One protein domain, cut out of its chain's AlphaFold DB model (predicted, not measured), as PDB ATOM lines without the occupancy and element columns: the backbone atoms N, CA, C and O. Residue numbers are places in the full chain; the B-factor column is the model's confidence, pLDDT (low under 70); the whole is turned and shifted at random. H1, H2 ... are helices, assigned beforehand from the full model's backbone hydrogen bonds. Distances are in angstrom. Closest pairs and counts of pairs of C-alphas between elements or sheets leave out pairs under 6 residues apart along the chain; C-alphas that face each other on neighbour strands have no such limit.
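This is residues 2 to 25 and 276 to 300 of the 301 residues of an uncharacterized protein of Candidatus Omnitrophica bacterium (UniProt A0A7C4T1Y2). Two long helices, H1 and H2, run side by side in opposite ways as a narrow, loose V, nearest where H1 ends and H2 begins. The far arms, residues 2 to 8 of H1 and residues 287 to 300 from H2 onward, stand free. The printed part has 49 residues, with H1 then H2, no named strand, and is all helix. It is loose, with a radius of gyration of the C-alphas of 13.0 A, and flat, spanning 44 by 23 by 9 A.

H1, residues 2 to 23, is 31.1 A long and begins at C-alpha 2 (31.811, -14.496, 19.710). H2, residues 276 to 298, is 33.5 A long and ends at C-alpha 298 (46.879, -14.489, 14.242).

H1 and H2 are close but not clearly touching; their closest C-alphas, of Leu 20 and Ser 278, are 7.8 A apart. They run opposite ways at a shallow tilt of 21 degrees. In H1 and H2 every O i to N i+4 pair is within hydrogen-bond range.

The C-alphas farthest apart, of Lys 25 and Leu 300, are 43.8 A apart. Residues 26 to 275 are not printed; C-alphas 25 and 276 are 13.5 A apart across the cut. The pLDDT is under 70 at residue 2, residues 22 to 25 and residues 297 to 300.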
ATOM      1  N   GLU A   2      32.185 -13.119  20.090       68.75
ATOM      2  CA  GLU A   2      31.811 -14.496  19.710       68.75
ATOM      3  C   GLU A   2      30.308 -14.700  19.441       68.75
ATOM      4  O   GLU A   2      29.944 -15.336  18.457       68.75
ATOM      5  N   ILE A   3      29.422 -14.081  20.234       75.12
ATOM      6  CA  ILE A   3      27.956 -14.165  20.039       75.12
ATOM      7  C   ILE A   3      27.528 -13.558  18.690       75.12
ATOM      8  O   ILE A   3      26.662 -14.099  18.004       75.12
ATOM      9  N   LEU A   4      28.166 -12.457  18.277       74.62
ATOM     10  CA  LEU A   4      27.885 -11.795  16.999       74.62
ATOM     11  C   LEU A   4      28.345 -12.656  15.812       74.62
ATOM     12  O   LEU A   4      27.626 -12.767  14.823       74.62
ATOM     13  N   GLN A   5      29.508 -13.307  15.925       73.88
ATOM     14  CA  GLN A   5      30.001 -14.246  14.910       73.88
ATOM     15  C   GLN A   5      29.082 -15.462  14.771       73.88
ATOM     16  O   GLN A   5      28.741 -15.841  13.652       73.88
ATOM     17  N   LEU A   6      28.621 -16.028  15.891       76.94
ATOM     18  CA  LEU A   6      27.674 -17.142  15.886       76.94
ATOM     19  C   LEU A   6      26.362 -16.767  15.172       76.94
ATOM     20  O   LEU A   6      25.860 -17.539  14.358       76.94
ATOM     21  N   GLY A   7      25.849 -15.556  15.423       79.19
ATOM     22  CA  GLY A   7      24.661 -15.025  14.751       79.19
ATOM     23  C   GLY A   7      24.840 -14.879  13.237       79.19
ATOM     24  O   GLY A   7      23.971 -15.295  12.474       79.19
ATOM     25  N   ILE A   8      25.988 -14.361  12.787       82.62
ATOM     26  CA  ILE A   8      26.299 -14.217  11.353       82.62
ATOM     27  C   ILE A   8      26.389 -15.587  10.667       82.62
ATOM     28  O   ILE A   8      25.838 -15.761   9.577       82.62
ATOM     29  N   TYR A   9      27.021 -16.582  11.297       81.44
ATOM     30  CA  TYR A   9      27.094 -17.935  10.738       81.44
ATOM     31  C   TYR A   9      25.727 -18.611  10.669       81.44
ATOM     32  O   TYR A   9      25.399 -19.199   9.640       81.44
ATOM     33  N   ALA A  10      24.905 -18.477  11.712       82.62
ATOM     34  CA  ALA A  10      23.548 -19.013  11.714       82.62
ATOM     35  C   ALA A  10      22.699 -18.408  10.583       82.62
ATOM     36  O   ALA A  10      22.049 -19.150   9.846       82.62
ATOM     37  N   ILE A  11      22.759 -17.085  10.382       87.75
ATOM     38  CA  ILE A  11      22.056 -16.399   9.283       87.75
ATOM     39  C   ILE A  11      22.585 -16.859   7.919       87.75
ATOM     40  O   ILE A  11      21.795 -17.120   7.017       87.75
ATOM     41  N   THR A  12      23.903 -17.018   7.771       84.69
ATOM     42  CA  THR A  12      24.535 -17.440   6.507       84.69
ATOM     43  C   THR A  12      24.150 -18.870   6.127       84.69
ATOM     44  O   THR A  12      23.774 -19.122   4.985       84.69
ATOM     45  N   ILE A  13      24.191 -19.808   7.079       86.62
ATOM     46  CA  ILE A  13      23.797 -21.207   6.861       86.62
ATOM     47  C   ILE A  13      22.300 -21.296   6.564       86.62
ATOM     48  O   ILE A  13      21.903 -21.954   5.605       86.62
ATOM     49  N   THR A  14      21.471 -20.597   7.340       85.56
ATOM     50  CA  THR A  14      20.016 -20.598   7.140       85.56
ATOM     51  C   THR A  14      19.647 -19.983   5.789       85.56
ATOM     52  O   THR A  14      18.872 -20.570   5.040       85.56
ATOM     53  N   GLY A  15      20.252 -18.848   5.427       87.25
ATOM     54  CA  GLY A  15      20.062 -18.198   4.131       87.25
ATOM     55  C   GLY A  15      20.530 -19.063   2.960       87.25
ATOM     56  O   GLY A  15      19.837 -19.137   1.947       87.25
ATOM     57  N   PHE A  16      21.650 -19.778   3.111       87.38
ATOM     58  CA  PHE A  16      22.103 -20.744   2.114       87.38
ATOM     59  C   PHE A  16      21.121 -21.902   1.953       87.38
ATOM     60  O   PHE A  16      20.796 -22.238   0.824       87.38
ATOM     61  N   LEU A  17      20.620 -22.500   3.039       84.81
ATOM     62  CA  LEU A  17      19.680 -23.622   2.956       84.81
ATOM     63  C   LEU A  17      18.329 -23.205   2.360       84.81
ATOM     64  O   LEU A  17      17.807 -23.923   1.513       84.81
ATOM     65  N   ILE A  18      17.804 -22.033   2.739       82.38
ATOM     66  CA  ILE A  18      16.579 -21.468   2.149       82.38
ATOM     67  C   ILE A  18      16.793 -21.178   0.661       82.38
ATOM     68  O   ILE A  18      15.965 -21.554  -0.164       82.38
ATOM     69  N   GLY A  19      17.913 -20.540   0.304       78.19
ATOM     70  CA  GLY A  19      18.271 -20.294  -1.090       78.19
ATOM     71  C   GLY A  19      18.429 -21.599  -1.862       78.19
ATOM     72  O   GLY A  19      17.907 -21.732  -2.961       78.19
ATOM     73  N   LEU A  20      19.087 -22.593  -1.272       80.94
ATOM     74  CA  LEU A  20      19.293 -23.895  -1.878       80.94
ATOM     75  C   LEU A  20      17.966 -24.601  -2.128       80.94
ATOM     76  O   LEU A  20      17.795 -25.094  -3.226       80.94
ATOM     77  N   ASP A  21      17.022 -24.621  -1.186       74.00
ATOM     78  CA  ASP A  21      15.683 -25.181  -1.427       74.00
ATOM     79  C   ASP A  21      14.913 -24.368  -2.485       74.00
ATOM     80  O   ASP A  21      14.287 -24.950  -3.368       74.00
ATOM     81  N   PHE A  22      15.019 -23.033  -2.466       67.81
ATOM     82  CA  PHE A  22      14.393 -22.156  -3.465       67.81
ATOM     83  C   PHE A  22      14.974 -22.335  -4.877       67.81
ATOM     84  O   PHE A  22      14.277 -22.110  -5.865       67.81
ATOM     85  N   PHE A  23      16.246 -22.716  -4.990       66.69
ATOM     86  CA  PHE A  23      16.953 -22.907  -6.255       66.69
ATOM     87  C   PHE A  23      17.052 -24.384  -6.680       66.69
ATOM     88  O   PHE A  23      17.180 -24.664  -7.871       66.69
ATOM     89  N   CYS A  24      16.911 -25.331  -5.749       67.12
ATOM     90  CA  CYS A  24      16.738 -26.772  -5.982       67.12
ATOM     91  C   CYS A  24      15.279 -27.088  -6.321       67.12
ATOM     92  O   CYS A  24      14.646 -27.984  -5.759       67.12
ATOM     93  N   LYS A  25      14.749 -26.310  -7.255       65.81
ATOM     94  CA  LYS A  25      13.430 -26.486  -7.832       65.81
ATOM     95  C   LYS A  25      13.324 -27.822  -8.572       65.81
ATOM     96  O   LYS A  25      14.331 -28.394  -8.992       65.81
ATOM     97  N   LYS A 276      23.485 -31.752  -3.860       82.50
ATOM     98  CA  LYS A 276      24.583 -32.416  -3.148       82.50
ATOM     99  C   LYS A 276      25.893 -31.685  -3.409       82.50
ATOM    100  O   LYS A 276      26.623 -31.388  -2.464       82.50
ATOM    101  N   GLN A 277      26.167 -31.359  -4.668       83.25
ATOM    102  CA  GLN A 277      27.381 -30.642  -5.039       83.25
ATOM    103  C   GLN A 277      27.396 -29.219  -4.462       83.25
ATOM    104  O   GLN A 277      28.427 -28.776  -3.957       83.25
ATOM    105  N   SER A 278      26.253 -28.530  -4.442       84.50
ATOM    106  CA  SER A 278      26.118 -27.208  -3.826       84.50
ATOM    107  C   SER A 278      26.370 -27.222  -2.319       84.50
ATOM    108  O   SER A 278      27.064 -26.336  -1.825       84.50
ATOM    109  N   ILE A 279      25.874 -28.227  -1.584       86.94
ATOM    110  CA  ILE A 279      26.155 -28.369  -0.144       86.94
ATOM    111  C   ILE A 279      27.652 -28.591   0.098       86.94
ATOM    112  O   ILE A 279      28.224 -27.957   0.982       86.94
ATOM    113  N   ILE A 280      28.301 -29.448  -0.699       87.88
ATOM    114  CA  ILE A 280      29.743 -29.712  -0.575       87.88
ATOM    115  C   ILE A 280      30.538 -28.419  -0.769       87.88
ATOM    116  O   ILE A 280      31.352 -28.069   0.085       87.88
ATOM    117  N   TRP A 281      30.278 -27.680  -1.852       87.62
ATOM    118  CA  TRP A 281      30.969 -26.416  -2.115       87.62
ATOM    119  C   TRP A 281      30.719 -25.373  -1.030       87.62
ATOM    120  O   TRP A 281      31.649 -24.669  -0.643       87.62
ATOM    121  N   PHE A 282      29.504 -25.304  -0.489       89.69
ATOM    122  CA  PHE A 282      29.192 -24.405   0.617       89.69
ATOM    123  C   PHE A 282      29.995 -24.728   1.880       89.69
ATOM    124  O   PHE A 282      30.579 -23.825   2.478       89.69
ATOM    125  N   VAL A 283      30.094 -26.009   2.255       88.44
ATOM    126  CA  VAL A 283      30.912 -26.448   3.399       88.44
ATOM    127  C   VAL A 283      32.392 -26.136   3.167       88.44
ATOM    128  O   VAL A 283      33.050 -25.612   4.063       88.44
ATOM    129  N   VAL A 284      32.912 -26.396   1.963       90.69
ATOM    130  CA  VAL A 284      34.304 -26.077   1.599       90.69
ATOM    131  C   VAL A 284      34.577 -24.577   1.728       90.69
ATOM    132  O   VAL A 284      35.564 -24.189   2.352       90.69
ATOM    133  N   ILE A 285      33.694 -23.728   1.194       87.88
ATOM    134  CA  ILE A 285      33.823 -22.266   1.285       87.88
ATOM    135  C   ILE A 285      33.765 -21.805   2.746       87.88
ATOM    136  O   ILE A 285      34.579 -20.975   3.146       87.88
ATOM    137  N   LEU A 286      32.862 -22.364   3.557       87.25
ATOM    138  CA  LEU A 286      32.795 -22.077   4.993       87.25
ATOM    139  C   LEU A 286      34.124 -22.391   5.684       87.25
ATOM    140  O   LEU A 286      34.669 -21.521   6.358       87.25
ATOM    141  N   ILE A 287      34.675 -23.592   5.487       86.75
ATOM    142  CA  ILE A 287      35.953 -24.007   6.091       86.75
ATOM    143  C   ILE A 287      37.090 -23.072   5.659       86.75
ATOM    144  O   ILE A 287      37.883 -22.641   6.498       86.75
ATOM    145  N   LEU A 288      37.150 -22.711   4.374       86.81
ATOM    146  CA  LEU A 288      38.147 -21.772   3.860       86.81
ATOM    147  C   LEU A 288      38.025 -20.401   4.530       86.81
ATOM    148  O   LEU A 288      39.025 -19.876   5.016       86.81
ATOM    149  N   LEU A 289      36.816 -19.847   4.625       83.56
ATOM    150  CA  LEU A 289      36.577 -18.564   5.288       83.56
ATOM    151  C   LEU A 289      36.950 -18.609   6.774       83.56
ATOM    152  O   LEU A 289      37.604 -17.688   7.259       83.56
ATOM    153  N   PHE A 290      36.611 -19.692   7.481       82.50
ATOM    154  CA  PHE A 290      37.040 -19.904   8.864       82.50
ATOM    155  C   PHE A 290      38.568 -19.898   8.983       82.50
ATOM    156  O   PHE A 290      39.115 -19.165   9.804       82.50
ATOM    157  N   SER A 291      39.262 -20.657   8.131       83.50
ATOM    158  CA  SER A 291      40.725 -20.739   8.152       83.50
ATOM    159  C   SER A 291      41.401 -19.396   7.845       83.50
ATOM    160  O   SER A 291      42.364 -19.019   8.515       83.50
ATOM    161  N   LEU A 292      40.854 -18.628   6.895       82.00
ATOM    162  CA  LEU A 292      41.366 -17.315   6.510       82.00
ATOM    163  C   LEU A 292      41.175 -16.290   7.637       82.00
ATOM    164  O   LEU A 292      42.091 -15.530   7.947       82.00
ATOM    165  N   CYS A 293      40.012 -16.307   8.293       76.12
ATOM    166  CA  CYS A 293      39.729 -15.472   9.458       76.12
ATOM    167  C   CYS A 293      40.657 -15.793  10.639       76.12
ATOM    168  O   CYS A 293      41.169 -14.871  11.273       76.12
ATOM    169  N   SER A 294      40.920 -17.075  10.917       75.88
ATOM    170  CA  SER A 294      41.874 -17.487  11.956       75.88
ATOM    171  C   SER A 294      43.300 -17.021  11.648       75.88
ATOM    172  O   SER A 294      43.981 -16.519  12.538       75.88
ATOM    173  N   PHE A 295      43.734 -17.123  10.389       74.88
ATOM    174  CA  PHE A 295      45.059 -16.670   9.964       74.88
ATOM    175  C   PHE A 295      45.218 -15.144  10.044       74.88
ATOM    176  O   PHE A 295      46.242 -14.646  10.509       74.88
ATOM    177  N   LEU A 296      44.196 -14.386   9.634       70.88
ATOM    178  CA  LEU A 296      44.192 -12.923   9.738       70.88
ATOM    179  C   LEU A 296      44.205 -12.450  11.194       70.88
ATOM    180  O   LEU A 296      44.914 -11.499  11.507       70.88
ATOM    181  N   LYS A 297      43.475 -13.131  12.085       67.31
ATOM    182  CA  LYS A 297      43.475 -12.833  13.521       67.31
ATOM    183  C   LYS A 297      44.854 -13.071  14.148       67.31
ATOM    184  O   LYS A 297      45.323 -12.221  14.889       67.31
ATOM    185  N   PHE A 298      45.528 -14.159  13.770       59.19
ATOM    186  CA  PHE A 298      46.879 -14.489  14.242       59.19
ATOM    187  C   PHE A 298      47.964 -13.508  13.760       59.19
ATOM    188  O   PHE A 298      49.017 -13.410  14.369       59.19
ATOM    189  N   LYS A 299      47.735 -12.787  12.655       56.50
ATOM    190  CA  LYS A 299      48.679 -11.795  12.109       56.50
ATOM    191  C   LYS A 299      48.482 -10.379  12.685       56.50
ATOM    192  O   LYS A 299      49.276  -9.491  12.388       56.50
ATOM    193  N   LEU A 300      47.381 -10.158  13.408       52.53
ATOM    194  CA  LEU A 300      46.997  -8.887  14.038       52.53
ATOM    195  C   LEU A 300      47.309  -8.848  15.546       52.53
ATOM    196  O   LEU A 300      47.280  -7.761  16.120       52.53
TER     197      LEU A 300